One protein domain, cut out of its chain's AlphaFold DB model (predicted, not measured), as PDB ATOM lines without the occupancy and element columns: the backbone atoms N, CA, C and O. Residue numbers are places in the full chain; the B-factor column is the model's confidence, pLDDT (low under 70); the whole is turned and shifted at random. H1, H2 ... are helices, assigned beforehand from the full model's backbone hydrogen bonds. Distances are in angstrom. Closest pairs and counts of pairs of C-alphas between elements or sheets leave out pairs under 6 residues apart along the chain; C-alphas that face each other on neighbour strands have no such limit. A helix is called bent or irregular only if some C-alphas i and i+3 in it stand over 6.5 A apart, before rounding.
ATOM      1  N   TYR A   4     160.801 202.965 175.717       84.81
ATOM      2  CA  TYR A   4     159.932 203.798 176.545       84.81
ATOM      3  C   TYR A   4     158.475 203.333 176.535       84.81
ATOM      4  O   TYR A   4     157.808 203.374 177.570       84.81
ATOM      5  N   ASP A   5     157.989 202.834 175.399       83.12
ATOM      6  CA  ASP A   5     156.656 202.243 175.301       83.12
ATOM      7  C   ASP A   5     156.541 200.995 176.188       83.12
ATOM      8  O   ASP A   5     155.533 200.827 176.882       83.12
ATOM      9  N   PHE A   6     157.580 200.149 176.225       82.06
ATOM     10  CA  PHE A   6     157.630 198.980 177.111       82.06
ATOM     11  C   PHE A   6     157.671 199.378 178.588       82.06
ATOM     12  O   PHE A   6     156.911 198.829 179.391       82.06
ATOM     13  N   LEU A   7     158.480 200.386 178.937       84.75
ATOM     14  CA  LEU A   7     158.547 200.939 180.291       84.75
ATOM     15  C   LEU A   7     157.180 201.449 180.758       84.75
ATOM     16  O   LEU A   7     156.717 201.096 181.845       84.75
ATOM     17  N   ARG A   8     156.513 202.253 179.921       84.12
ATOM     18  CA  ARG A   8     155.204 202.824 180.244       84.12
ATOM     19  C   ARG A   8     154.151 201.732 180.390       84.12
ATOM     20  O   ARG A   8     153.457 201.706 181.401       84.12
ATOM     21  N   THR A   9     154.060 200.835 179.408       79.94
ATOM     22  CA  THR A   9     153.046 199.770 179.362       79.94
ATOM     23  C   THR A   9     153.158 198.852 180.573       79.94
ATOM     24  O   THR A   9     152.158 198.638 181.262       79.94
ATOM     25  N   SER A  10     154.376 198.408 180.894       77.50
ATOM     26  CA  SER A  10     154.649 197.558 182.057       77.50
ATOM     27  C   SER A  10     154.245 198.240 183.366       77.50
ATOM     28  O   SER A  10     153.585 197.622 184.196       77.50
ATOM     29  N   LYS A  11     154.536 199.540 183.531       79.06
ATOM     30  CA  LYS A  11     154.200 200.260 184.768       79.06
ATOM     31  C   LYS A  11     152.703 200.504 184.959       79.06
ATOM     32  O   LYS A  11     152.221 200.495 186.089       79.06
ATOM     33  N   THR A  12     151.954 200.718 183.877       77.19
ATOM     34  CA  THR A  12     150.483 200.796 183.952       77.19
ATOM     35  C   THR A  12     149.845 199.480 184.389       77.19
ATOM     36  O   THR A  12     148.769 199.509 184.979       77.19
ATOM     37  N   ARG A  13     150.477 198.342 184.086       73.44
ATOM     38  CA  ARG A  13     149.942 197.008 184.390       73.44
ATOM     39  C   ARG A  13     150.352 196.522 185.771       73.44
ATOM     40  O   ARG A  13     149.505 196.027 186.506       73.44
ATOM     41  N   ASP A  14     151.614 196.725 186.135       76.75
ATOM     42  CA  ASP A  14     152.152 196.379 187.444       76.75
ATOM     43  C   ASP A  14     152.649 197.649 188.159       76.75
ATOM     44  O   ASP A  14     153.744 198.147 187.884       76.75
ATOM     45  N   PRO A  15     151.869 198.201 189.110       80.19
ATOM     46  CA  PRO A  15     152.234 199.433 189.807       80.19
ATOM     47  C   PRO A  15     153.381 199.237 190.811       80.19
ATOM     48  O   PRO A  15     153.965 200.227 191.268       80.19
ATOM     49  N   LYS A  16     153.736 197.984 191.140       85.31
ATOM     50  CA  LYS A  16     154.893 197.642 191.981       85.31
ATOM     51  C   LYS A  16     156.191 198.197 191.391       85.31
ATOM     52  O   LYS A  16     156.267 198.500 190.198       85.31
ATOM     53  N   ARG A  17     157.208 198.397 192.229       86.31
ATOM     54  CA  ARG A  17     158.561 198.687 191.736       86.31
ATOM     55  C   ARG A  17     159.101 197.443 191.044       86.31
ATOM     56  O   ARG A  17     158.814 196.336 191.490       86.31
ATOM     57  N   PHE A  18     159.868 197.619 189.977       89.12
ATOM     58  CA  PHE A  18     160.495 196.498 189.280       89.12
ATOM     59  C   PHE A  18     161.462 195.750 190.196       89.12
ATOM     60  O   PHE A  18     161.525 194.528 190.149       89.12
ATOM     61  N   SER A  19     162.150 196.476 191.080       88.44
ATOM     62  CA  SER A  19     163.009 195.903 192.124       88.44
ATOM     63  C   SER A  19     162.272 195.050 193.166       88.44
ATOM     64  O   SER A  19     162.914 194.239 193.827       88.44
ATOM     65  N   ASP A  20     160.948 195.189 193.284       90.38
ATOM     66  CA  ASP A  20     160.121 194.423 194.226       90.38
ATOM     67  C   ASP A  20     159.441 193.205 193.564       90.38
ATOM     68  O   ASP A  20     158.657 192.506 194.212       90.38
ATOM     69  N   LEU A  21     159.673 192.965 192.268       89.06
ATOM     70  CA  LEU A  21     159.046 191.859 191.547       89.06
ATOM     71  C   LEU A  21     159.710 190.523 191.883       89.06
ATOM     72  O   LEU A  21     160.931 190.379 191.886       89.06
ATOM     73  N   THR A  22     158.880 189.510 192.097       90.19
ATOM     74  CA  THR A  22     159.333 188.119 192.187       90.19
ATOM     75  C   THR A  22     159.775 187.600 190.819       90.19
ATOM     76  O   THR A  22     159.309 188.060 189.778       90.19
ATOM     77  N   GLU A  23     160.614 186.562 190.801       88.19
ATOM     78  CA  GLU A  23     161.043 185.902 189.558       88.19
ATOM     79  C   GLU A  23     159.852 185.420 188.712       88.19
ATOM     80  O   GLU A  23     159.837 185.553 187.490       88.19
ATOM     81  N   THR A  24     158.793 184.930 189.361       90.12
ATOM     82  CA  THR A  24     157.548 184.538 188.692       90.12
ATOM     83  C   THR A  24     156.823 185.711 188.034       90.12
ATOM     84  O   THR A  24     156.299 185.553 186.930       90.12
ATOM     85  N   GLU A  25     156.796 186.881 188.677       88.62
ATOM     86  CA  GLU A  25     156.178 188.090 188.120       88.62
ATOM     87  C   GLU A  25     157.011 188.647 186.959       88.62
ATOM     88  O   GLU A  25     156.451 188.964 185.910       88.62
ATOM     89  N   MET A  26     158.342 188.674 187.090       87.25
ATOM     90  CA  MET A  26     159.242 189.081 186.003       87.25
ATOM     91  C   MET A  26     159.088 188.176 184.774       87.25
ATOM     92  O   MET A  26     158.898 188.668 183.662       87.25
ATOM     93  N   ASN A  27     159.059 186.855 184.977       88.31
ATOM     94  CA  ASN A  27     158.847 185.878 183.908       88.31
ATOM     95  C   ASN A  27     157.475 186.022 183.230       88.31
ATOM     96  O   ASN A  27     157.338 185.738 182.037       88.31
ATOM     97  N   ARG A  28     156.440 186.442 183.973       90.06
ATOM     98  CA  ARG A  28     155.120 186.746 183.401       90.06
ATOM     99  C   ARG A  28     155.200 187.962 182.479       90.06
ATOM    100  O   ARG A  28     154.799 187.847 181.324       90.06
ATOM    101  N   ILE A  29     155.754 189.078 182.965       86.56
ATOM    102  CA  ILE A  29     155.915 190.316 182.184       86.56
ATOM    103  C   ILE A  29     156.721 190.034 180.913       86.56
ATOM    104  O   ILE A  29     156.312 190.411 179.820       86.56
ATOM    105  N   GLU A  30     157.825 189.298 181.025       88.25
ATOM    106  CA  GLU A  30     158.639 188.920 179.872       88.25
ATOM    107  C   GLU A  30     157.840 188.140 178.816       88.25
ATOM    108  O   GLU A  30     157.916 188.446 177.622       88.25
ATOM    109  N   LYS A  31     157.063 187.132 179.232       88.38
ATOM    110  CA  LYS A  31     156.236 186.336 178.312       88.38
ATOM    111  C   LYS A  31     155.182 187.192 177.617       88.38
ATOM    112  O   LYS A  31     154.993 187.036 176.411       88.38
ATOM    113  N   GLU A  32     154.525 188.083 178.355       85.50
ATOM    114  CA  GLU A  32     153.527 189.008 177.813       85.50
ATOM    115  C   GLU A  32     154.146 189.952 176.777       85.50
ATOM    116  O   GLU A  32     153.662 190.021 175.650       85.50
ATOM    117  N   LEU A  33     155.270 190.594 177.102       83.75
ATOM    118  CA  LEU A  33     155.950 191.513 176.187       83.75
ATOM    119  C   LEU A  33     156.469 190.805 174.924       83.75
ATOM    120  O   LEU A  33     156.378 191.345 173.820       83.75
ATOM    121  N   ARG A  34     156.966 189.567 175.052       85.69
ATOM    122  CA  ARG A  34     157.368 188.739 173.899       85.69
ATOM    123  C   ARG A  34     156.181 188.355 173.015       85.69
ATOM    124  O   ARG A  34     156.359 188.232 171.804       85.69
ATOM    125  N   LEU A  35     155.003 188.121 173.592       84.62
ATOM    126  CA  LEU A  35     153.775 187.852 172.839       84.62
ATOM    127  C   LEU A  35     153.303 189.103 172.094       84.62
ATOM    128  O   LEU A  35     153.029 189.020 170.902       84.62
ATOM    129  N   GLU A  36     153.287 190.259 172.754       77.56
ATOM    130  CA  GLU A  36     152.907 191.534 172.133       77.56
ATOM    131  C   GLU A  36     153.823 191.897 170.969       77.56
ATOM    132  O   GLU A  36     153.345 192.186 169.878       77.56
ATOM    133  N   ASN A  37     155.135 191.760 171.151       78.44
ATOM    134  CA  ASN A  37     156.102 192.026 170.090       78.44
ATOM    135  C   ASN A  37     156.018 191.033 168.916       78.44
ATOM    136  O   ASN A  37     156.518 191.323 167.838       78.44
ATOM    137  N   LYS A  38     155.428 189.844 169.110       81.25
ATOM    138  CA  LYS A  38     155.133 188.913 168.006       81.25
ATOM    139  C   LYS A  38     153.856 189.289 167.259       81.25
ATOM    140  O   LYS A  38     153.746 188.989 166.074       81.25
ATOM    141  N   LEU A  39     152.886 189.868 167.962       75.25
ATOM    142  CA  LEU A  39     151.615 190.308 167.389       75.25
ATOM    143  C   LEU A  39     151.762 191.637 166.641       75.25
ATOM    144  O   LEU A  39     151.043 191.872 165.674       75.25
ATOM    145  N   ASP A  40     152.710 192.472 167.060       70.44
ATOM    146  CA  ASP A  40     152.999 193.761 166.451       70.44
ATOM    147  C   ASP A  40     154.187 193.627 165.475       70.44
ATOM    148  O   ASP A  40     155.350 193.579 165.861       70.44
ATOM    149  N   SER A  41     153.916 193.522 164.171       58.12
ATOM    150  CA  SER A  41     154.930 193.254 163.128       58.12
ATOM    151  C   SER A  41     155.910 194.413 162.869       58.12
ATOM    152  O   SER A  41     156.741 194.336 161.963       58.12
ATOM    153  N   THR A  42     155.817 195.491 163.652       56.88
ATOM    154  CA  THR A  42     156.573 196.740 163.492       56.88
ATOM    155  C   THR A  42     157.497 197.065 164.671       56.88
ATOM    156  O   THR A  42     158.189 198.086 164.652       56.88
ATOM    157  N   SER A  43     157.527 196.241 165.723       57.34
ATOM    158  CA  SER A  43     158.281 196.534 166.945       57.34
ATOM    159  C   SER A  43     159.717 195.996 166.929       57.34
ATOM    160  O   SER A  43     160.007 194.897 166.457       57.34
ATOM    161  N   GLY A  44     160.645 196.824 167.427       63.12
ATOM    162  CA  GLY A  44     162.077 196.538 167.413       63.12
ATOM    163  C   GLY A  44     162.428 195.425 168.395       63.12
ATOM    164  O   GLY A  44     162.316 195.610 169.607       63.12
ATOM    165  N   SER A  45     162.892 194.289 167.870       73.81
ATOM    166  CA  SER A  45     163.362 193.144 168.661       73.81
ATOM    167  C   SER A  45     164.444 193.538 169.670       73.81
ATOM    168  O   SER A  45     164.460 193.026 170.784       73.81
ATOM    169  N   GLU A  46     165.303 194.487 169.311       81.31
ATOM    170  CA  GLU A  46     166.398 194.979 170.146       81.31
ATOM    171  C   GLU A  46     165.910 195.767 171.371       81.31
ATOM    172  O   GLU A  46     166.333 195.490 172.489       81.31
ATOM    173  N   ALA A  47     164.943 196.676 171.198       82.44
ATOM    174  CA  ALA A  47     164.385 197.456 172.306       82.44
ATOM    175  C   ALA A  47     163.684 196.564 173.344       82.44
ATOM    176  O   ALA A  47     163.788 196.806 174.547       82.44
ATOM    177  N   LEU A  48     163.000 195.511 172.882       84.88
ATOM    178  CA  LEU A  48     162.408 194.506 173.761       84.88
ATOM    179  C   LEU A  48     163.487 193.720 174.518       84.88
ATOM    180  O   LEU A  48     163.362 193.521 175.724       84.88
ATOM    181  N   LEU A  49     164.536 193.265 173.824       86.44
ATOM    182  CA  LEU A  49     165.632 192.519 174.447       86.44
ATOM    183  C   LEU A  49     166.342 193.357 175.515       86.44
ATOM    184  O   LEU A  49     166.552 192.866 176.623       86.44
ATOM    185  N   ASN A  50     166.627 194.628 175.226       88.38
ATOM    186  CA  ASN A  50     167.225 195.553 176.188       88.38
ATOM    187  C   ASN A  50     166.310 195.777 177.396       88.38
ATOM    188  O   ASN A  50     166.792 195.812 178.526       88.38
ATOM    189  N   PHE A  51     164.990 195.872 177.192       90.75
ATOM    190  CA  PHE A  51     164.036 196.006 178.294       90.75
ATOM    191  C   PHE A  51     163.968 194.748 179.170       90.75
ATOM    192  O   PHE A  51     164.004 194.855 180.393       90.75
ATOM    193  N   ILE A  52     163.917 193.553 178.570       90.69
ATOM    194  CA  ILE A  52     163.924 192.281 179.314       90.69
ATOM    195  C   ILE A  52     165.224 192.140 180.109       90.69
ATOM    196  O   ILE A  52     165.187 191.826 181.297       90.69
ATOM    197  N   LYS A  53     166.369 192.431 179.483       92.19
ATOM    198  CA  LYS A  53     167.668 192.415 180.159       92.19
ATOM    199  C   LYS A  53     167.696 193.400 181.327       92.19
ATOM    200  O   LYS A  53     168.136 193.054 182.418       92.19
ATOM    201  N   ALA A  54     167.168 194.607 181.133       92.75
ATOM    202  CA  ALA A  54     167.044 195.591 182.201       92.75
ATOM    203  C   ALA A  54     166.152 195.107 183.349       92.75
ATOM    204  O   ALA A  54     166.487 195.334 184.507       92.75
ATOM    205  N   LEU A  55     165.044 194.430 183.043       92.06
ATOM    206  CA  LEU A  55     164.134 193.878 184.045       92.06
ATOM    207  C   LEU A  55     164.825 192.815 184.907       92.06
ATOM    208  O   LEU A  55     164.659 192.821 186.120       92.06
ATOM    209  N   GLN A  56     165.616 191.941 184.284       90.38
ATOM    210  CA  GLN A  56     166.286 190.828 184.960       90.38
ATOM    211  C   GLN A  56     167.550 191.259 185.721       90.38
ATOM    212  O   GLN A  56     167.788 190.797 186.834       90.38
ATOM    213  N   GLU A  57     168.367 192.138 185.134       92.12
ATOM    214  CA  GLU A  57     169.714 192.449 185.641       92.12
ATOM    215  C   GLU A  57     169.808 193.829 186.315       92.12
ATOM    216  O   GLU A  57     170.695 194.064 187.137       92.12
ATOM    217  N   HIS A  58     168.909 194.759 185.980       93.50
ATOM    218  CA  HIS A  58     169.012 196.173 186.353       93.50
ATOM    219  C   HIS A  58     167.658 196.802 186.743       93.50
ATOM    220  O   HIS A  58     167.384 197.962 186.420       93.50
ATOM    221  N   ALA A  59     166.809 196.066 187.465       91.31
ATOM    222  CA  ALA A  59     165.444 196.489 187.806       91.31
ATOM    223  C   ALA A  59     165.372 197.861 188.511       91.31
ATOM    224  O   ALA A  59     164.487 198.673 188.232       91.31
ATOM    225  N   SER A  60     166.351 198.173 189.367       91.06
ATOM    226  CA  SER A  60     166.461 199.476 190.037       91.06
ATOM    227  C   SER A  60     166.669 200.643 189.059       91.06
ATOM    228  O   SER A  60     166.224 201.756 189.333       91.06
ATOM    229  N   GLY A  61     167.306 200.402 187.908       93.31
ATOM    230  CA  GLY A  61     167.479 201.387 186.838       93.31
ATOM    231  C   GLY A  61     166.171 201.708 186.110       93.31
ATOM    232  O   GLY A  61     165.898 202.867 185.793       93.31
ATOM    233  N   LEU A  62     165.304 200.708 185.926       93.25
ATOM    234  CA  LEU A  62     163.954 200.925 185.399       93.25
ATOM    235  C   LEU A  62     163.098 201.742 186.376       93.25
ATOM    236  O   LEU A  62     162.419 202.688 185.968       93.25
ATOM    237  N   ASP A  63     163.176 201.425 187.671       91.88
ATOM    238  CA  ASP A  63     162.508 202.206 188.717       91.88
ATOM    239  C   ASP A  63     163.002 203.656 188.742       91.88
ATOM    240  O   ASP A  63     162.204 204.580 188.907       91.88
ATOM    241  N   PHE A  64     164.303 203.867 188.539       93.50
ATOM    242  CA  PHE A  64     164.905 205.193 188.470       93.50
ATOM    243  C   PHE A  64     164.363 206.034 187.311       93.50
ATOM    244  O   PHE A  64     164.060 207.215 187.503       93.50
ATOM    245  N   LEU A  65     164.200 205.442 186.122       92.75
ATOM    246  CA  LEU A  65     163.612 206.136 184.973       92.75
ATOM    247  C   LEU A  65     162.148 206.515 185.202       92.75
ATOM    248  O   LEU A  65     161.743 207.614 184.825       92.75
ATOM    249  N   ILE A  66     161.361 205.642 185.838       90.56
ATOM    250  CA  ILE A  66     159.964 205.947 186.183       90.56
ATOM    251  C   ILE A  66     159.892 207.088 187.191       90.56
ATOM    252  O   ILE A  66     159.059 207.980 187.050       90.56
ATOM    253  N   ALA A  67     160.760 207.066 188.203       89.38
ATOM    254  CA  ALA A  67     160.819 208.105 189.221       89.38
ATOM    255  C   ALA A  67     161.306 209.460 188.669       89.38
ATOM    256  O   ALA A  67     161.125 210.489 189.318       89.38
ATOM    257  N   ASN A  68     161.915 209.469 187.478       91.81
ATOM    258  CA  ASN A  68     162.460 210.652 186.820       91.81
ATOM    259  C   ASN A  68     161.973 210.755 185.359       91.81
ATOM    260  O   ASN A  68     162.776 210.670 184.424       91.81
ATOM    261  N   PRO A  69     160.676 210.990 185.103       89.94
ATOM    262  CA  PRO A  69     160.127 210.882 183.755       89.94
ATOM    263  C   PRO A  69     160.583 212.015 182.830       89.94
ATOM    264  O   PRO A  69     160.637 211.808 181.624       89.94
ATOM    265  N   ASN A  70     161.011 213.176 183.342       92.12
ATOM    266  CA  ASN A  70     161.707 214.173 182.516       92.12
ATOM    267  C   ASN A  70     163.008 213.623 181.902       92.12
ATOM    268  O   ASN A  70     163.327 213.964 180.764       92.12
ATOM    269  N   LEU A  71     163.747 212.767 182.621       93.88
ATOM    270  CA  LEU A  71     164.930 212.096 182.077       93.88
ATOM    271  C   LEU A  71     164.522 211.063 181.029       93.88
ATOM    272  O   LEU A  71     165.065 211.071 179.930       93.88
ATOM    273  N   ALA A  72     163.528 210.227 181.334       92.31
ATOM    274  CA  ALA A  72     163.034 209.232 180.385       92.31
ATOM    275  C   ALA A  72     162.542 209.894 179.084       92.31
ATOM    276  O   ALA A  72     162.934 209.494 177.991       92.31
ATOM    277  N   GLN A  73     161.774 210.981 179.181       92.81
ATOM    278  CA  GLN A  73     161.363 211.757 178.014       92.81
ATOM    279  C   GLN A  73     162.558 212.353 177.259       92.81
ATOM    280  O   GLN A  73     162.567 212.317 176.033       92.81
ATOM    281  N   ALA A  74     163.565 212.883 177.963       93.56
ATOM    282  CA  ALA A  74     164.758 213.436 177.325       93.56
ATOM    283  C   ALA A  74     165.574 212.377 176.569       93.56
ATOM    284  O   ALA A  74     166.191 212.705 175.561       93.56
ATOM    285  N   ILE A  75     165.576 211.124 177.021       93.81
ATOM    286  CA  ILE A  75     166.275 210.031 176.336       93.81
ATOM    287  C   ILE A  75     165.454 209.568 175.126       93.81
ATOM    288  O   ILE A  75     165.954 209.571 174.004       93.81
ATOM    289  N   PHE A  76     164.176 209.240 175.323       91.06
ATOM    290  CA  PHE A  76     163.429 208.439 174.349       91.06
ATOM    291  C   PHE A  76     162.480 209.214 173.426       91.06
ATOM    292  O   PHE A  76     162.033 208.654 172.426       91.06
ATOM    293  N   LEU A  77     162.124 210.466 173.739       87.06
ATOM    294  CA  LEU A  77     161.187 211.244 172.920       87.06
ATOM    295  C   LEU A  77     161.912 212.318 172.109       87.06
ATOM    296  O   LEU A  77     162.628 213.152 172.655       87.06
ATOM    297  N   GLU A  78     161.625 212.371 170.808       82.06
ATOM    298  CA  GLU A  78     162.126 213.424 169.913       82.06
ATOM    299  C   GLU A  78     161.616 214.826 170.313       82.06
ATOM    300  O   GLU A  78     162.325 215.830 170.198       82.06
ATOM    301  N   LYS A  79     160.364 214.898 170.795       84.25
ATOM    302  CA  LYS A  79     159.697 216.127 171.258       84.25
ATOM    303  C   LYS A  79     159.225 215.963 172.708       84.25
ATOM    304  O   LYS A  79     158.036 215.722 172.937       84.25
ATOM    305  N   PRO A  80     160.136 216.062 173.688       85.31
ATOM    306  CA  PRO A  80     159.797 215.875 175.091       85.31
ATOM    307  C   PRO A  80     158.912 217.016 175.613       85.31
ATOM    308  O   PRO A  80     159.044 218.171 175.202       85.31
ATOM    309  N   ARG A  81     158.011 216.695 176.546       87.50
ATOM    310  CA  ARG A  81     157.164 217.656 177.262       87.50
ATOM    311  C   ARG A  81     157.561 217.656 178.730       87.50
ATOM    312  O   ARG A  81     157.026 216.897 179.539       87.50
ATOM    313  N   PHE A  82     158.524 218.506 179.054       87.69
ATOM    314  CA  PHE A  82     159.072 218.561 180.398       87.69
ATOM    315  C   PHE A  82     158.078 219.150 181.394       87.69
ATOM    316  O   PHE A  82     157.523 220.229 181.181       87.69
ATOM    317  N   ASN A  83     157.894 218.452 182.510       84.81
ATOM    318  CA  ASN A  83     157.143 218.956 183.644       84.81
ATOM    319  C   ASN A  83     158.091 219.717 184.580       84.81
ATOM    320  O   ASN A  83     158.889 219.116 185.296       84.81
ATOM    321  N   THR A  84     158.004 221.045 184.589       75.69
ATOM    322  CA  THR A  84     158.874 221.907 185.407       75.69
ATOM    323  C   THR A  84     158.594 221.810 186.908       75.69
ATOM    324  O   THR A  84     159.471 222.132 187.706       75.69
ATOM    325  N   SER A  85     157.406 221.339 187.303       74.69
ATOM    326  CA  SER A  85     157.038 221.135 188.714       74.69
ATOM    327  C   SER A  85     157.600 219.839 189.305       74.69
ATOM    328  O   SER A  85     157.594 219.643 190.523       74.69
ATOM    329  N   GLU A  86     158.097 218.950 188.449       76.06
ATOM    330  CA  GLU A  86     158.519 217.624 188.852       76.06
ATOM    331  C   GLU A  86     159.885 217.638 189.533       76.06
ATOM    332  O   GLU A  86     160.894 218.108 188.992       76.06
ATOM    333  N   ARG A  87     159.915 217.098 190.752       76.06
ATOM    334  CA  ARG A  87     161.139 216.984 191.537       76.06
ATOM    335  C   ARG A  87     161.912 215.746 191.114       76.06
ATOM    336  O   ARG A  87     161.352 214.672 190.930       76.06
ATOM    337  N   MET A  88     163.219 215.919 191.010       82.44
ATOM    338  CA  MET A  88     164.156 214.835 190.762       82.44
ATOM    339  C   MET A  88     164.213 213.906 191.981       82.44
ATOM    340  O   MET A  88     164.352 214.387 193.106       82.44
ATOM    341  N   GLN A  89     164.138 212.596 191.755       84.19
ATOM    342  CA  GLN A  89     164.163 211.586 192.812       84.19
ATOM    343  C   GLN A  89     165.484 210.814 192.761       84.19
ATOM    344  O   GLN A  89     165.687 209.980 191.879       84.19
ATOM    345  N   LEU A  90     166.393 211.117 193.696       82.69
ATOM    346  CA  LEU A  90     167.759 210.569 193.718       82.69
ATOM    347  C   LEU A  90     168.081 209.705 194.944       82.69
ATOM    348  O   LEU A  90     168.902 208.798 194.851       82.69
ATOM    349  N   GLU A  91     167.473 210.001 196.095       72.88
ATOM    350  CA  GLU A  91     167.932 209.519 197.410       72.88
ATOM    351  C   GLU A  91     167.808 208.001 197.603       72.88
ATOM    352  O   GLU A  91     168.523 207.425 198.416       72.88
ATOM    353  N   ALA A  92     166.947 207.340 196.828       80.38
ATOM    354  CA  ALA A  92     166.705 205.903 196.934       80.38
ATOM    355  C   ALA A  92     167.648 205.036 196.076       80.38
ATOM    356  O   ALA A  92     167.566 203.812 196.154       80.38
ATOM    357  N   TYR A  93     168.518 205.633 195.250       88.19
ATOM    358  CA  TYR A  93     169.230 204.904 194.194       88.19
ATOM    359  C   TYR A  93     170.749 204.957 194.354       88.19
ATOM    360  O   TYR A  93     171.357 206.026 194.480       88.19
ATOM    361  N   GLN A  94     171.386 203.785 194.300       90.69
ATOM    362  CA  GLN A  94     172.838 203.675 194.378       90.69
ATOM    363  C   GLN A  94     173.496 204.150 193.081       90.69
ATOM    364  O   GLN A  94     173.126 203.738 191.983       90.69
ATOM    365  N   LYS A  95     174.523 205.000 193.210       91.38
ATOM    366  CA  LYS A  95     175.228 205.589 192.061       91.38
ATOM    367  C   LYS A  95     175.768 204.526 191.098       91.38
ATOM    368  O   LYS A  95     175.548 204.643 189.897       91.38
ATOM    369  N   MET A  96     176.472 203.523 191.624       92.38
ATOM    370  CA  MET A  96     177.142 202.501 190.811       92.38
ATOM    371  C   MET A  96     176.150 201.661 190.003       92.38
ATOM    372  O   MET A  96     176.414 201.363 188.842       92.38
ATOM    373  N   ASP A  97     175.000 201.330 190.588       92.06
ATOM    374  CA  ASP A  97     173.970 200.540 189.911       92.06
ATOM    375  C   ASP A  97     173.360 201.311 188.743       92.06
ATOM    376  O   ASP A  97     173.192 200.756 187.659       92.06
ATOM    377  N   MET A  98     173.094 202.609 188.928       95.25
ATOM    378  CA  MET A  98     172.582 203.454 187.846       95.25
ATOM    379  C   MET A  98     173.625 203.653 186.751       95.25
ATOM    380  O   MET A  98     173.280 203.593 185.578       95.25
ATOM    381  N   GLN A  99     174.899 203.839 187.114       94.94
ATOM    382  CA  GLN A  99     175.977 203.942 186.129       94.94
ATOM    383  C   GLN A  99     176.073 202.675 185.278       94.94
ATOM    384  O   GLN A  99     176.122 202.780 184.059       94.94
ATOM    385  N   ARG A 100     176.019 201.486 185.894       94.69
ATOM    386  CA  ARG A 100     175.994 200.209 185.161       94.69
ATOM    387  C   ARG A 100     174.755 200.066 184.290       94.69
ATOM    388  O   ARG A 100     174.871 199.627 183.158       94.69
ATOM    389  N   PHE A 101     173.585 200.451 184.795       96.00
ATOM    390  CA  PHE A 101     172.355 200.434 184.009       96.00
ATOM    391  C   PHE A 101     172.467 201.328 182.768       96.00
ATOM    392  O   PHE A 101     172.200 200.877 181.657       96.00
ATOM    393  N   PHE A 102     172.915 202.574 182.932       95.88
ATOM    394  CA  PHE A 102     173.097 203.478 181.802       95.88
ATOM    395  C   PHE A 102     174.172 202.996 180.832       95.88
ATOM    396  O   PHE A 102     174.007 203.191 179.637       95.88
ATOM    397  N   ASP A 103     175.231 202.349 181.314       94.56
ATOM    398  CA  ASP A 103     176.312 201.856 180.460       94.56
ATOM    399  C   ASP A 103     175.956 200.559 179.715       94.56
ATOM    400  O   ASP A 103     176.301 200.385 178.553       94.56
ATOM    401  N   HIS A 104     175.239 199.637 180.358       93.94
ATOM    402  CA  HIS A 104     174.950 198.319 179.788       93.94
ATOM    403  C   HIS A 104     173.621 198.239 179.036       93.94
ATOM    404  O   HIS A 104     173.460 197.339 178.208       93.94
ATOM    405  N   ILE A 105     172.656 199.104 179.369       94.38
ATOM    406  CA  ILE A 105     171.297 199.052 178.812       94.38
ATOM    407  C   ILE A 105     171.000 200.253 177.920       94.38
ATOM    408  O   ILE A 105     170.382 200.064 176.882       94.38
ATOM    409  N   LEU A 106     171.388 201.469 178.326       94.25
ATOM    410  CA  LEU A 106     170.919 202.712 177.688       94.25
ATOM    411  C   LEU A 106     172.015 203.538 177.020       94.25
ATOM    412  O   LEU A 106     171.785 204.700 176.685       94.25
ATOM    413  N   HIS A 107     173.213 202.981 176.873       94.00
ATOM    414  CA  HIS A 107     174.368 203.737 176.407       94.00
ATOM    415  C   HIS A 107     174.116 204.287 175.004       94.00
ATOM    416  O   HIS A 107     174.196 205.493 174.782       94.00
ATOM    417  N   THR A 108     173.698 203.415 174.088       91.88
ATOM    418  CA  THR A 108     173.374 203.763 172.703       91.88
ATOM    419  C   THR A 108     172.228 204.774 172.624       91.88
ATOM    420  O   THR A 108     172.295 205.745 171.873       91.88
ATOM    421  N   GLU A 109     171.168 204.595 173.412       92.62
ATOM    422  CA  GLU A 109     170.030 205.511 173.455       92.62
ATOM    423  C   GLU A 109     170.429 206.893 173.983       92.62
ATOM    424  O   GLU A 109     169.960 207.905 173.460       92.62
ATOM    425  N   LEU A 110     171.323 206.957 174.972       95.19
ATOM    426  CA  LEU A 110     171.884 208.208 175.479       95.19
ATOM    427  C   LEU A 110     172.748 208.907 174.429       95.19
ATOM    428  O   LEU A 110     172.563 210.105 174.203       95.19
ATOM    429  N   GLU A 111     173.661 208.189 173.775       95.44
ATOM    430  CA  GLU A 111     174.498 208.750 172.709       95.44
ATOM    431  C   GLU A 111     173.644 209.315 171.571       95.44
ATOM    432  O   GLU A 111     173.839 210.462 171.154       95.44
ATOM    433  N   ASN A 112     172.639 208.554 171.132       93.88
ATOM    434  CA  ASN A 112     171.700 208.974 170.098       93.88
ATOM    435  C   ASN A 112     170.903 210.209 170.526       93.88
ATOM    436  O   ASN A 112     170.813 211.175 169.766       93.88
ATOM    437  N   ALA A 113     170.369 210.221 171.751       94.31
ATOM    438  CA  ALA A 113     169.618 211.357 172.275       94.31
ATOM    439  C   ALA A 113     170.479 212.626 172.357       94.31
ATOM    440  O   ALA A 113     170.022 213.706 171.982       94.31
ATOM    441  N   ILE A 114     171.732 212.508 172.806       95.69
ATOM    442  CA  ILE A 114     172.675 213.630 172.892       95.69
ATOM    443  C   ILE A 114     173.054 214.125 171.495       95.69
ATOM    444  O   ILE A 114     173.048 215.335 171.252       95.69
ATOM    445  N   GLY A 115     173.368 213.212 170.573       93.25
ATOM    446  CA  GLY A 115     173.715 213.538 169.192       93.25
ATOM    447  C   GLY A 115     172.579 214.263 168.474       93.25
ATOM    448  O   GLY A 115     172.785 215.341 167.913       93.25
ATOM    449  N   GLU A 116     171.364 213.724 168.564       93.25
ATOM    450  CA  GLU A 116     170.163 214.311 167.976       93.25
ATOM    451  C   GLU A 116     169.839 215.680 168.590       93.25
ATOM    452  O   GLU A 116     169.625 216.656 167.864       93.25
ATOM    453  N   ALA A 117     169.834 215.775 169.923       93.00
ATOM    454  CA  ALA A 117     169.548 217.022 170.622       93.00
ATOM    455  C   ALA A 117     170.579 218.105 170.286       93.00
ATOM    456  O   ALA A 117     170.218 219.272 170.136       93.00
ATOM    457  N   THR A 118     171.846 217.724 170.109       91.50
ATOM    458  CA  THR A 118     172.906 218.637 169.671       91.50
ATOM    459  C   THR A 118     172.659 219.121 168.245       91.50
ATOM    460  O   THR A 118     172.639 220.326 168.011       91.50
ATOM    461  N   ALA A 119     172.398 218.213 167.300       88.94
ATOM    462  CA  ALA A 119     172.151 218.568 165.901       88.94
ATOM    463  C   ALA A 119     170.928 219.487 165.727       88.94
ATOM    464  O   ALA A 119     170.919 220.362 164.862       88.94
ATOM    465  N   LYS A 120     169.904 219.313 166.571       89.31
ATOM    466  CA  LYS A 120     168.664 220.103 166.560       89.31
ATOM    467  C   LYS A 120     168.690 221.320 167.502       89.31
ATOM    468  O   LYS A 120     167.658 221.971 167.648       89.31
ATOM    469  N   ASN A 121     169.820 221.631 168.149       86.06
ATOM    470  CA  ASN A 121     169.955 222.708 169.148       86.06
ATOM    471  C   ASN A 121     168.898 222.649 170.276       86.06
ATOM    472  O   ASN A 121     168.382 223.665 170.745       86.06
ATOM    473  N   GLN A 122     168.547 221.445 170.729       90.31
ATOM    474  CA  GLN A 122     167.577 221.213 171.801       90.31
ATOM    475  C   GLN A 122     168.242 221.339 173.186       90.31
ATOM    476  O   GLN A 122     168.360 220.361 173.928       90.31
ATOM    477  N   TYR A 123     168.660 222.552 173.564       90.25
ATOM    478  CA  TYR A 123     169.392 222.807 174.816       90.25
ATOM    479  C   TYR A 123     168.667 222.313 176.074       90.25
ATOM    480  O   TYR A 123     169.288 221.726 176.957       90.25
ATOM    481  N   ALA A 124     167.341 222.480 176.143       90.12
ATOM    482  CA  ALA A 124     166.549 221.998 177.275       90.12
ATOM    483  C   ALA A 124     166.659 220.473 177.446       90.12
ATOM    484  O   ALA A 124     166.831 219.986 178.562       90.12
ATOM    485  N   ARG A 125     166.629 219.716 176.339       93.06
ATOM    486  CA  ARG A 125     166.770 218.253 176.354       93.06
ATOM    487  C   ARG A 125     168.142 217.841 176.885       93.06
ATOM    488  O   ARG A 125     168.216 217.012 177.788       93.06
ATOM    489  N   LEU A 126     169.207 218.486 176.408       94.19
ATOM    490  CA  LEU A 126     170.568 218.260 176.905       94.19
ATOM    491  C   LEU A 126     170.718 218.628 178.384       94.19
ATOM    492  O   LEU A 126     171.343 217.882 179.133       94.19
ATOM    493  N   ALA A 127     170.114 219.731 178.832       92.56
ATOM    494  CA  ALA A 127     170.151 220.147 180.232       92.56
ATOM    495  C   ALA A 127     169.463 219.124 181.147       92.56
ATOM    496  O   ALA A 127     169.984 218.810 182.216       92.56
ATOM    497  N   HIS A 128     168.330 218.558 180.715       92.88
ATOM    498  CA  HIS A 128     167.638 217.504 181.455       92.88
ATOM    499  C   HIS A 128     168.467 216.222 181.588       92.88
ATOM    500  O   HIS A 128     168.399 215.597 182.642       92.88
ATOM    501  N   ILE A 129     169.281 215.865 180.586       95.12
ATOM    502  CA  ILE A 129     170.225 214.736 180.672       95.12
ATOM    503  C   ILE A 129     171.407 215.102 181.583       95.12
ATOM    504  O   ILE A 129     171.705 214.384 182.537       95.12
ATOM    505  N   ALA A 130     172.042 216.257 181.349       94.38
ATOM    506  CA  ALA A 130     173.210 216.722 182.101       94.38
ATOM    507  C   ALA A 130     172.933 216.864 183.604       94.38
ATOM    508  O   ALA A 130     173.822 216.623 184.416       94.38
ATOM    509  N   LYS A 131     171.690 217.171 183.999       93.00
ATOM    510  CA  LYS A 131     171.258 217.214 185.406       93.00
ATOM    511  C   LYS A 131     171.579 215.924 186.174       93.00
ATOM    512  O   LYS A 131     171.775 215.965 187.385       93.00
ATOM    513  N   PHE A 132     171.651 214.790 185.475       93.69
ATOM    514  CA  PHE A 132     171.947 213.473 186.033       93.69
ATOM    515  C   PHE A 132     173.413 213.047 185.871       93.69
ATOM    516  O   PHE A 132     173.718 211.893 186.149       93.69
ATOM    517  N   ASN A 133     174.322 213.964 185.508       92.00
ATOM    518  CA  ASN A 133     175.769 213.748 185.331       92.00
ATOM    519  C   ASN A 133     176.386 212.774 186.355       92.00
ATOM    520  O   ASN A 133     177.080 211.836 185.991       92.00
ATOM    521  N   ARG A 134     176.042 212.908 187.644       91.12
ATOM    522  CA  ARG A 134     176.535 212.017 188.711       91.12
ATOM    523  C   ARG A 134     176.270 210.521 188.470       91.12
ATOM    524  O   ARG A 134     177.035 209.707 188.980       91.12
ATOM    525  N   TYR A 135     175.185 210.169 187.789       93.69
ATOM    526  CA  TYR A 135     174.754 208.795 187.521       93.69
ATOM    527  C   TYR A 135     175.089 208.334 186.104       93.69
ATOM    528  O   TYR A 135     174.923 207.155 185.811       93.69
ATOM    529  N   LEU A 136     175.549 209.234 185.236       93.56
ATOM    530  CA  LEU A 136     175.916 208.873 183.877       93.56
ATOM    531  C   LEU A 136     177.263 208.127 183.862       93.56
ATOM    532  O   LEU A 136     178.113 208.346 184.740       93.56
ATOM    533  N   PRO A 137     177.478 207.252 182.866       94.31
ATOM    534  CA  PRO A 137     178.794 206.715 182.560       94.31
ATOM    535  C   PRO A 137     179.768 207.845 182.205       94.31
ATOM    536  O   PRO A 137     179.374 208.917 181.728       94.31
ATOM    537  N   GLU A 138     181.059 207.616 182.436       93.31
ATOM    538  CA  GLU A 138     182.097 208.616 182.161       93.31
ATOM    539  C   GLU A 138     182.160 208.975 180.672       93.31
ATOM    540  O   GLU A 138     182.230 210.148 180.320       93.31
ATOM    541  N   THR A 139     182.031 207.979 179.801       95.00
ATOM    542  CA  THR A 139     181.946 208.113 178.338       95.00
ATOM    543  C   THR A 139     180.846 209.087 177.903       95.00
ATOM    544  O   THR A 139     181.118 210.053 177.192       95.00
ATOM    545  N   ILE A 140     179.624 208.913 178.414       96.50
ATOM    546  CA  ILE A 140     178.481 209.802 178.145       96.50
ATOM    547  C   ILE A 140     178.717 211.209 178.712       96.50
ATOM    548  O   ILE A 140     178.383 212.215 178.084       96.50
ATOM    549  N   THR A 141     179.325 211.297 179.894       94.44
ATOM    550  CA  THR A 141     179.666 212.581 180.519       94.44
ATOM    551  C   THR A 141     180.681 213.356 179.676       94.44
ATOM    552  O   THR A 141     180.518 214.557 179.450       94.44
ATOM    553  N   LEU A 142     181.713 212.676 179.172       94.56
ATOM    554  CA  LEU A 142     182.708 213.249 178.268       94.56
ATOM    555  C   LEU A 142     182.079 213.672 176.939       94.56
ATOM    556  O   LEU A 142     182.388 214.757 176.447       94.56
ATOM    557  N   LEU A 143     181.151 212.877 176.398       94.88
ATOM    558  CA  LEU A 143     180.397 213.240 175.201       94.88
ATOM    559  C   LEU A 143     179.612 214.543 175.410       94.88
ATOM    560  O   LEU A 143     179.732 215.460 174.598       94.88
ATOM    561  N   LEU A 144     178.868 214.674 176.514       94.94
ATOM    562  CA  LEU A 144     178.143 215.907 176.850       94.94
ATOM    563  C   LEU A 144     179.077 217.116 176.966       94.94
ATOM    564  O   LEU A 144     178.768 218.179 176.431       94.94
ATOM    565  N   LYS A 145     180.224 216.959 177.638       94.38
ATOM    566  CA  LYS A 145     181.235 218.021 177.760       94.38
ATOM    567  C   LYS A 145     181.799 218.433 176.404       94.38
ATOM    568  O   LYS A 145     181.917 219.625 176.132       94.38
ATOM    569  N   SER A 146     182.110 217.456 175.555       93.88
ATOM    570  CA  SER A 146     182.588 217.681 174.191       93.88
ATOM    571  C   SER A 146     181.561 218.478 173.381       93.88
ATOM    572  O   SER A 146     181.865 219.566 172.894       93.88
ATOM    573  N   LYS A 147     180.293 218.040 173.371       93.12
ATOM    574  CA  LYS A 147     179.207 218.749 172.673       93.12
ATOM    575  C   LYS A 147     178.950 220.149 173.225       93.12
ATOM    576  O   LYS A 147     178.761 221.079 172.446       93.12
ATOM    577  N   ALA A 148     178.992 220.334 174.542       92.62
ATOM    578  CA  ALA A 148     178.867 221.656 175.146       92.62
ATOM    579  C   ALA A 148     180.035 222.584 174.751       92.62
ATOM    580  O   ALA A 148     179.821 223.764 174.469       92.62
ATOM    581  N   SER A 149     181.261 222.057 174.673       91.38
ATOM    582  CA  SER A 149     182.434 222.802 174.197       91.38
ATOM    583  C   SER A 149     182.294 223.240 172.738       91.38
ATOM    584  O   SER A 149     182.592 224.399 172.425       91.38
ATOM    585  N   ASP A 150     181.818 222.341 171.871       90.62
ATOM    586  CA  ASP A 150     181.570 222.606 170.448       90.62
ATOM    587  C   ASP A 150     180.514 223.702 170.272       90.62
ATOM    588  O   ASP A 150     180.713 224.654 169.515       90.62
ATOM    589  N   MET A 151     179.417 223.627 171.030       90.12
ATOM    590  CA  MET A 151     178.373 224.654 171.027       90.12
ATOM    591  C   MET A 151     178.909 226.017 171.477       90.12
ATOM    592  O   MET A 151     178.654 227.018 170.811       90.12
ATOM    593  N   LEU A 152     179.692 226.070 172.560       90.12
ATOM    594  CA  LEU A 152     180.330 227.315 173.004       90.12
ATOM    595  C   LEU A 152     181.278 227.885 171.944       90.12
ATOM    596  O   LEU A 152     181.315 229.095 171.750       90.12
ATOM    597  N   MET A 153     182.028 227.030 171.246       88.38
ATOM    598  CA  MET A 153     182.934 227.448 170.172       88.38
ATOM    599  C   MET A 153     182.172 228.022 168.973       88.38
ATOM    600  O   MET A 153     182.587 229.024 168.384       88.38
ATOM    601  N   LEU A 154     181.033 227.418 168.629       87.19
ATOM    602  CA  LEU A 154     180.149 227.922 167.586       87.19
ATOM    603  C   LEU A 154     179.582 229.294 167.965       87.19
ATOM    604  O   LEU A 154     179.619 230.214 167.146       87.19
ATOM    605  N   ILE A 155     179.104 229.442 169.205       87.81
ATOM    606  CA  ILE A 155     178.620 230.720 169.731       87.81
ATOM    607  C   ILE A 155     179.741 231.756 169.653       87.81
ATOM    608  O   ILE A 155     179.551 232.793 169.027       87.81
ATOM    609  N   GLU A 156     180.926 231.461 170.194       86.81
ATOM    610  CA  GLU A 156     182.100 232.342 170.160       86.81
ATOM    611  C   GLU A 156     182.430 232.820 168.738       86.81
ATOM    612  O   GLU A 156     182.633 234.014 168.504       86.81
ATOM    613  N   THR A 157     182.431 231.903 167.768       84.94
ATOM    614  CA  THR A 157     182.687 232.217 166.355       84.94
ATOM    615  C   THR A 157     181.628 233.171 165.796       84.94
ATOM    616  O   THR A 157     181.966 234.140 165.115       84.94
ATOM    617  N   ARG A 158     180.350 232.958 166.133       81.50
ATOM    618  CA  ARG A 158     179.244 233.849 165.742       81.50
ATOM    619  C   ARG A 158     179.354 235.229 166.394       81.50
ATOM    620  O   ARG A 158     179.112 236.229 165.719       81.50
ATOM    621  N   VAL A 159     179.770 235.298 167.663       80.44
ATOM    622  CA  VAL A 159     180.018 236.570 168.365       80.44
ATOM    623  C   VAL A 159     181.121 237.356 167.665       80.44
ATOM    624  O   VAL A 159     180.933 238.535 167.366       80.44
ATOM    625  N   LYS A 160     182.252 236.706 167.354       76.25
ATOM    626  CA  LYS A 160     183.372 237.320 166.620       76.25
ATOM    627  C   LYS A 160     182.962 237.776 165.217       76.25
ATOM    628  O   LYS A 160     183.417 238.822 164.771       76.25
ATOM    629  N   GLY A 161     182.063 237.040 164.563       73.31
ATOM    630  CA  GLY A 161     181.451 237.413 163.284       73.31
ATOM    631  C   GLY A 161     180.395 238.527 163.363       73.31
ATOM    632  O   GLY A 161     179.820 238.879 162.339       73.31
ATOM    633  N   GLY A 162     180.112 239.082 164.549       65.69
ATOM    634  CA  GLY A 162     179.192 240.211 164.725       65.69
ATOM    635  C   GLY A 162     177.703 239.847 164.788       65.69
ATOM    636  O   GLY A 162     176.855 240.743 164.718       65.69
ATOM    637  N   VAL A 163     177.360 238.561 164.940       68.50
ATOM    638  CA  VAL A 163     175.969 238.097 165.078       68.50
ATOM    639  C   VAL A 163     175.462 238.396 166.492       68.50
ATOM    640  O   VAL A 163     175.960 237.850 167.471       68.50
ATOM    641  N   MET A 164     174.448 239.257 166.607       56.72
ATOM    642  CA  MET A 164     173.996 239.803 167.901       56.72
ATOM    643  C   MET A 164     172.979 238.920 168.642       56.72
ATOM    644  O   MET A 164     172.804 239.065 169.846       56.72
ATOM    645  N   ASN A 165     172.307 237.986 167.959       66.62
ATOM    646  CA  ASN A 165     171.231 237.182 168.561       66.62
ATOM    647  C   ASN A 165     171.729 235.906 169.273       66.62
ATOM    648  O   ASN A 165     170.975 234.960 169.477       66.62
ATOM    649  N   VAL A 166     173.011 235.864 169.640       77.38
ATOM    650  CA  VAL A 166     173.636 234.713 170.310       77.38
ATOM    651  C   VAL A 166     173.362 234.654 171.814       77.38
ATOM    652  O   VAL A 166     173.561 233.613 172.432       77.38
ATOM    653  N   TYR A 167     172.875 235.747 172.411       75.56
ATOM    654  CA  TYR A 167     172.623 235.828 173.853       75.56
ATOM    655  C   TYR A 167     171.640 234.750 174.334       75.56
ATOM    656  O   TYR A 167     171.884 234.096 175.343       75.56
ATOM    657  N   LYS A 168     170.577 234.484 173.563       77.88
ATOM    658  CA  LYS A 168     169.599 233.432 173.889       77.88
ATOM    659  C   LYS A 168     170.206 232.029 173.858       77.88
ATOM    660  O   LYS A 168     169.843 231.191 174.675       77.88
ATOM    661  N   GLU A 169     171.120 231.767 172.923       84.19
ATOM    662  CA  GLU A 169     171.836 230.486 172.843       84.19
ATOM    663  C   GLU A 169     172.796 230.331 174.032       84.19
ATOM    664  O   GLU A 169     172.893 229.249 174.611       84.19
ATOM    665  N   LEU A 170     173.447 231.427 174.438       83.88
ATOM    666  CA  LEU A 170     174.345 231.468 175.591       83.88
ATOM    667  C   LEU A 170     173.600 231.234 176.919       83.88
ATOM    668  O   LEU A 170     174.020 230.419 177.738       83.88
ATOM    669  N   GLU A 171     172.443 231.870 177.112       84.69
ATOM    670  CA  GLU A 171     171.592 231.597 178.276       84.69
ATOM    671  C   GLU A 171     171.070 230.154 178.279       84.69
ATOM    672  O   GLU A 171     170.997 229.520 179.332       84.69
ATOM    673  N   ALA A 172     170.738 229.607 177.105       86.00
ATOM    674  CA  ALA A 172     170.216 228.251 176.985       86.00
ATOM    675  C   ALA A 172     171.266 227.166 177.288       86.00
ATOM    676  O   ALA A 172     170.902 226.103 177.798       86.00
ATOM    677  N   ILE A 173     172.554 227.409 177.011       89.69
ATOM    678  CA  ILE A 173     173.632 226.451 177.310       89.69
ATOM    679  C   ILE A 173     174.068 226.481 178.780       89.69
ATOM    680  O   ILE A 173     174.496 225.453 179.308       89.69
ATOM    681  N   LYS A 174     173.914 227.615 179.473       86.94
ATOM    682  CA  LYS A 174     174.368 227.809 180.861       86.94
ATOM    683  C   LYS A 174     173.915 226.701 181.832       86.94
ATOM    684  O   LYS A 174     174.771 226.183 182.553       86.94
ATOM    685  N   PRO A 175     172.647 226.235 181.835       88.50
ATOM    686  CA  PRO A 175     172.229 225.114 182.680       88.50
ATOM    687  C   PRO A 175     173.019 223.824 182.425       88.50
ATOM    688  O   PRO A 175     173.370 223.131 183.377       88.50
ATOM    689  N   ILE A 176     173.341 223.515 181.163       91.38
ATOM    690  CA  ILE A 176     174.119 222.324 180.792       91.38
ATOM    691  C   ILE A 176     175.495 222.389 181.461       91.38
ATOM    692  O   ILE A 176     175.915 221.432 182.108       91.38
ATOM    693  N   LEU A 177     176.168 223.538 181.364       89.56
ATOM    694  CA  LEU A 177     177.506 223.742 181.927       89.56
ATOM    695  C   LEU A 177     177.510 223.644 183.453       89.56
ATOM    696  O   LEU A 177     178.370 222.975 184.026       89.56
ATOM    697  N   ILE A 178     176.515 224.261 184.100       86.88
ATOM    698  CA  ILE A 178     176.344 224.208 185.556       86.88
ATOM    699  C   ILE A 178     176.172 222.757 186.019       86.88
ATOM    700  O   ILE A 178     176.827 222.343 186.974       86.88
ATOM    701  N   PHE A 179     175.337 221.964 185.339       89.19
ATOM    702  CA  PHE A 179     175.122 220.563 185.714       89.19
ATOM    703  C   PHE A 179     176.332 219.662 185.436       89.19
ATOM    704  O   PHE A 179     176.581 218.708 186.178       89.19
ATOM    705  N   LEU A 180     177.120 219.966 184.401       88.94
ATOM    706  CA  LEU A 180     178.373 219.260 184.137       88.94
ATOM    707  C   LEU A 180     179.467 219.598 185.163       88.94
ATOM    708  O   LEU A 180     180.357 218.775 185.382       88.94
ATOM    709  N   GLY A 181     179.392 220.770 185.805       84.12
ATOM    710  CA  GLY A 181     180.316 221.197 186.860       84.12
ATOM    711  C   GLY A 181     181.757 221.397 186.381       84.12
ATOM    712  O   GLY A 181     182.686 221.375 187.188       84.12
ATOM    713  N   ASP A 182     181.960 221.550 185.070       83.50
ATOM    714  CA  ASP A 182     183.280 221.675 184.467       83.50
ATOM    715  C   ASP A 182     183.752 223.134 184.497       83.50
ATOM    716  O   ASP A 182     183.266 223.981 183.745       83.50
ATOM    717  N   GLN A 183     184.711 223.423 185.379       83.75
ATOM    718  CA  GLN A 183     185.222 224.779 185.597       83.75
ATOM    719  C   GLN A 183     185.820 225.394 184.328       83.75
ATOM    720  O   GLN A 183     185.696 226.599 184.118       83.75
ATOM    721  N   HIS A 184     186.423 224.584 183.454       85.31
ATOM    722  CA  HIS A 184     186.996 225.081 182.210       85.31
ATOM    723  C   HIS A 184     185.900 225.540 181.239       85.31
ATOM    724  O   HIS A 184     186.006 226.610 180.640       85.31
ATOM    725  N   LEU A 185     184.813 224.769 181.111       86.62
ATOM    726  CA  LEU A 185     183.681 225.159 180.265       86.62
ATOM    727  C   LEU A 185     182.936 226.378 180.816       86.62
ATOM    728  O   LEU A 185     182.557 227.252 180.041       86.62
ATOM    729  N   ILE A 186     182.773 226.464 182.138       83.62
ATOM    730  CA  ILE A 186     182.166 227.630 182.800       83.62
ATOM    731  C   ILE A 186     183.014 228.884 182.547       83.62
ATOM    732  O   ILE A 186     182.488 229.922 182.156       83.62
ATOM    733  N   GLN A 187     184.339 228.795 182.684       82.50
ATOM    734  CA  GLN A 187     185.228 229.924 182.400       82.50
ATOM    735  C   GLN A 187     185.183 230.343 180.922       82.50
ATOM    736  O   GLN A 187     185.228 231.537 180.601       82.50
ATOM    737  N   LYS A 188     185.080 229.371 180.008       85.19
ATOM    738  CA  LYS A 188     184.920 229.640 178.575       85.19
ATOM    739  C   LYS A 188     183.607 230.373 178.293       85.19
ATOM    740  O   LYS A 188     183.624 231.354 177.558       85.19
ATOM    741  N   GLU A 189     182.504 229.956 178.907       89.88
ATOM    742  CA  GLU A 189     181.209 230.635 178.787       89.88
ATOM    743  C   GLU A 189     181.271 232.087 179.264       89.88
ATOM    744  O   GLU A 189     180.919 232.971 178.485       89.88
ATOM    745  N   LYS A 190     181.855 232.358 180.440       85.44
ATOM    746  CA  LYS A 190     182.092 233.733 180.923       85.44
ATOM    747  C   LYS A 190     182.902 234.570 179.932       85.44
ATOM    748  O   LYS A 190     182.600 235.735 179.679       85.44
ATOM    749  N   THR A 191     183.926 233.971 179.326       84.56
ATOM    750  CA  THR A 191     184.746 234.647 178.311       84.56
ATOM    751  C   THR A 191     183.909 235.019 177.083       84.56
ATOM    752  O   THR A 191     184.000 236.144 176.594       84.56
ATOM    753  N   VAL A 192     183.053 234.110 176.609       84.94
ATOM    754  CA  VAL A 192     182.135 234.361 175.486       84.94
ATOM    755  C   VAL A 192     181.077 235.406 175.856       84.94
ATOM    756  O   VAL A 192     180.832 236.313 175.063       84.94
ATOM    757  N   GLN A 193     180.508 235.352 177.064       84.31
ATOM    758  CA  GLN A 193     179.566 236.350 177.583       84.31
ATOM    759  C   GLN A 193     180.173 237.757 177.551       84.31
ATOM    760  O   GLN A 193     179.564 238.686 177.018       84.31
ATOM    761  N   ASN A 194     181.413 237.903 178.016       79.25
ATOM    762  CA  ASN A 194     182.136 239.173 177.973       79.25
ATOM    763  C   ASN A 194     182.368 239.671 176.540       79.25
ATOM    764  O   ASN A 194     182.285 240.875 176.291       79.25
ATOM    765  N   MET A 195     182.599 238.774 175.573       77.44
ATOM    766  CA  MET A 195     182.661 239.158 174.157       77.44
ATOM    767  C   MET A 195     181.303 239.655 173.639       77.44
ATOM    768  O   MET A 195     181.265 240.658 172.925       77.44
ATOM    769  N   VAL A 196     180.194 239.002 174.009       79.44
ATOM    770  CA  VAL A 196     178.831 239.434 173.631       79.44
ATOM    771  C   VAL A 196     178.532 240.822 174.189       79.44
ATOM    772  O   VAL A 196     178.079 241.700 173.448       79.44
ATOM    773  N   LEU A 197     178.823 241.039 175.473       73.88
ATOM    774  CA  LEU A 197     178.644 242.328 176.142       73.88
ATOM    775  C   LEU A 197     179.529 243.404 175.507       73.88
ATOM    776  O   LEU A 197     179.034 244.469 175.145       73.88
ATOM    777  N   SER A 198     180.815 243.110 175.279       69.69
ATOM    778  CA  SER A 198     181.742 244.043 174.633       69.69
ATOM    779  C   SER A 198     181.288 244.426 173.224       69.69
ATOM    780  O   SER A 198     181.316 245.604 172.888       69.69
ATOM    781  N   ASN A 199     180.815 243.482 172.406       66.44
ATOM    782  CA  ASN A 199     180.322 243.785 171.059       66.44
ATOM    783  C   ASN A 199     179.015 244.585 171.074       66.44
ATOM    784  O   ASN A 199     178.839 245.487 170.253       66.44
ATOM    785  N   SER A 200     178.124 244.295 172.024       62.25
ATOM    786  CA  SER A 200     176.883 245.053 172.207       62.25
ATOM    787  C   SER A 200     177.160 246.498 172.620       62.25
ATOM    788  O   SER A 200     176.527 247.423 172.118       62.25
ATOM    789  N   LEU A 201     178.172 246.702 173.462       57.12
ATOM    790  CA  LEU A 201     178.541 248.008 174.000       57.12
ATOM    791  C   LEU A 201     179.501 248.797 173.100       57.12
ATOM    792  O   LEU A 201     179.414 250.017 173.061       57.12
ATOM    793  N   LYS A 202     180.340 248.136 172.290       55.41
ATOM    794  CA  LYS A 202     181.091 248.781 171.195       55.41
ATOM    795  C   LYS A 202     180.155 249.415 170.169       55.41
ATOM    796  O   LYS A 202     180.472 250.474 169.647       55.41
ATOM    797  N   LYS A 203     178.993 248.802 169.913       52.25
ATOM    798  CA  LYS A 203     177.927 249.418 169.106       52.25
ATOM    799  C   LYS A 203     177.203 250.557 169.830       52.25
ATOM    800  O   LYS A 203     176.688 251.438 169.157       52.25
ATOM    801  N   ALA A 204     177.185 250.553 171.163       48.38
ATOM    802  CA  ALA A 204     176.660 251.647 171.984       48.38
ATOM    803  C   ALA A 204     177.688 252.770 172.250       48.38
ATOM    804  O   ALA A 204     177.344 253.763 172.876       48.38
ATOM    805  N   GLY A 205     178.935 252.625 171.783       45.81
ATOM    806  CA  GLY A 205     179.954 253.678 171.799       45.81
ATOM    807  C   GLY A 205     180.729 253.887 173.107       45.81
ATOM    808  O   GLY A 205     181.623 254.727 173.117       45.81
ATOM    809  N   GLU A 206     180.480 253.140 174.192       50.59
ATOM    810  CA  GLU A 206     181.052 253.488 175.509       50.59
ATOM    811  C   GLU A 206     181.796 252.333 176.224       50.59
ATOM    812  O   GLU A 206     181.180 251.457 176.841       50.59
ATOM    813  N   PRO A 207     183.148 252.344 176.229       49.69
ATOM    814  CA  PRO A 207     183.985 251.349 176.912       49.69
ATOM    815  C   PRO A 207     183.773 251.272 178.434       49.69
ATOM    816  O   PRO A 207     183.954 250.209 179.028       49.69
ATOM    817  N   GLY A 208     183.381 252.381 179.074       50.88
ATOM    818  CA  GLY A 208     183.165 252.452 180.525       50.88
ATOM    819  C   GLY A 208     181.967 251.629 181.005       50.88
ATOM    820  O   GLY A 208     181.998 251.061 182.097       50.88
ATOM    821  N   ILE A 209     180.950 251.479 180.155       53.34
ATOM    822  CA  ILE A 209     179.738 250.720 180.468       53.34
ATOM    823  C   ILE A 209     180.029 249.206 180.532       53.34
ATOM    824  O   ILE A 209     179.441 248.495 181.346       53.34
ATOM    825  N   VAL A 210     180.995 248.705 179.745       52.88
ATOM    826  CA  VAL A 210     181.403 247.281 179.750       52.88
ATOM    827  C   VAL A 210     182.015 246.896 181.090       52.88
ATOM    828  O   VAL A 210     181.627 245.897 181.694       52.88
ATOM    829  N   ALA A 211     182.961 247.709 181.564       55.84
ATOM    830  CA  ALA A 211     183.613 247.494 182.849       55.84
ATOM    831  C   ALA A 211     182.601 247.570 184.002       55.84
ATOM    832  O   ALA A 211     182.692 246.804 184.958       55.84
ATOM    833  N   PHE A 212     181.602 248.446 183.877       57.44
ATOM    834  CA  PHE A 212     180.544 248.605 184.862       57.44
ATOM    835  C   PHE A 212     179.616 247.380 184.960       57.44
ATOM    836  O   PHE A 212     179.412 246.863 186.058       57.44
ATOM    837  N   PHE A 213     179.091 246.870 183.838       59.84
ATOM    838  CA  PHE A 213     178.219 245.687 183.868       59.84
ATOM    839  C   PHE A 213     178.968 244.405 184.238       59.84
ATOM    840  O   PHE A 213     178.423 243.596 184.981       59.84
ATOM    841  N   SER A 214     180.224 244.245 183.807       59.75
ATOM    842  CA  SER A 214     181.066 243.122 184.248       59.75
ATOM    843  C   SER A 214     181.283 243.145 185.765       59.75
ATOM    844  O   SER A 214     181.196 242.106 186.409       59.75
ATOM    845  N   ALA A 215     181.509 244.327 186.352       60.06
ATOM    846  CA  ALA A 215     181.656 244.471 187.798       60.06
ATOM    847  C   ALA A 215     180.346 244.192 188.561       60.06
ATOM    848  O   ALA A 215     180.382 243.647 189.662       60.06
ATOM    849  N   LEU A 216     179.185 244.537 187.985       59.00
ATOM    850  CA  LEU A 216     177.878 244.196 188.557       59.00
ATOM    851  C   LEU A 216     177.599 242.688 188.524       59.00
ATOM    852  O   LEU A 216     177.091 242.155 189.508       59.00
ATOM    853  N   ASP A 217     177.931 242.005 187.430       62.62
ATOM    854  CA  ASP A 217     177.714 240.557 187.311       62.62
ATOM    855  C   ASP A 217     178.601 239.799 188.318       62.62
ATOM    856  O   ASP A 217     178.109 238.980 189.097       62.62
ATOM    857  N   ASP A 218     179.880 240.182 188.427       64.31
ATOM    858  CA  ASP A 218     180.811 239.652 189.434       64.31
ATOM    859  C   ASP A 218     180.337 239.915 190.879       64.31
ATOM    860  O   ASP A 218     180.545 239.091 191.777       64.31
TER     861      ASP A 218
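What this domain is: This is residues 4 to 218 of the 482 residues of an uncharacterized protein of Dokdonia pacifica (UniProt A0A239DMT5). This is a drawn-out row of helices: at one end the hairpin of H2 and H3 stands across the long axis, with H1 next to it, and the shorter helices H4 to H8 make the middle. At the other end H9, H10 and H11 run along the axis as an up-and-down bundle, each against the one before, and H12 folds back on the far part of H11. The 215 printed residues hold twelve named helices, H1 to H12 in chain order, and no named strand; the class is all helix. The whole is loose, with a radius of gyration of the C-alphas of 21.5 A, and is only just a rod, 74 by 37 by 30 A.

How they stand to each other: H2, residues 23 to 39, and H3, residues 45 to 57, form a helical hairpin at a tilt of 4 degrees, closest at the C-alphas of Glu 30 and Ile 52, 6.3 A. H1, residues 4 to 13, only just touches residues 48 to 51 of H3, with 3 pairs of C-alphas within 8 A, the closest those of Phe 6 and Phe 51, 7.2 A. H4, residues 59 to 67, touches H6, residues 95 to 104, about perpendicular at 81 degrees, closest at the C-alphas of Gly 61 and Met 98, 5.6 A. H5, residues 69 to 76, touches H8, residues 123 to 130, closest at the C-alphas of Ala 74 and Arg 125, 5.3 A. H7, residues 107 to 119, forms a hairpin with H8, closest at the C-alphas of Ile 114 and Leu 126, 6.5 A. H8 touches H10, residues 164 to 180, closest at the C-alphas of Ala 127 and Ile 176, 4.6 A. H9, residues 138 to 160, and H10 form a hairpin, closest at the C-alphas of Ile 155 and Val 166, 6.4 A. H9 touches H11, residues 183 to 203, closest at the C-alphas of Glu 156 and Val 192, 5.7 A. H12, residues 207 to 218, touches residues 194 to 201 of H11 at a shallow tilt of 32 degrees, only just short of steep, closest at the C-alphas of Ser 198 and Val 210, 6.1 A. Every O i to N i+4 pair is within hydrogen-bond range in H1 to H9 and H11; H10 has 9 of 13 and H12 7 of 8.

Where its parts are: C-alpha 4 begins H1 at (159.932, 203.798, 176.545). H2 measures 24.5 A from first to last C-alpha, H9 32.7 A and H11 30.5 A. H10, 26.5 A, is irregular, with C-alphas 164 and 167 7.3 A apart, and has a kink of 36 degrees near residue 172. C-alpha 218 ends H12 at (180.811, 239.652, 189.434).

The domain as a whole: The C-alphas of Thr 24 and Gly 205 are the two farthest apart, 74.6 A. The printed part has no cut; the link from H5 to H6, residues 77 to 94, is long, and residues 38 to 44 stand free. The pLDDT is under 70 in residues 41 to 44, 162 to 165 and 198 to 218.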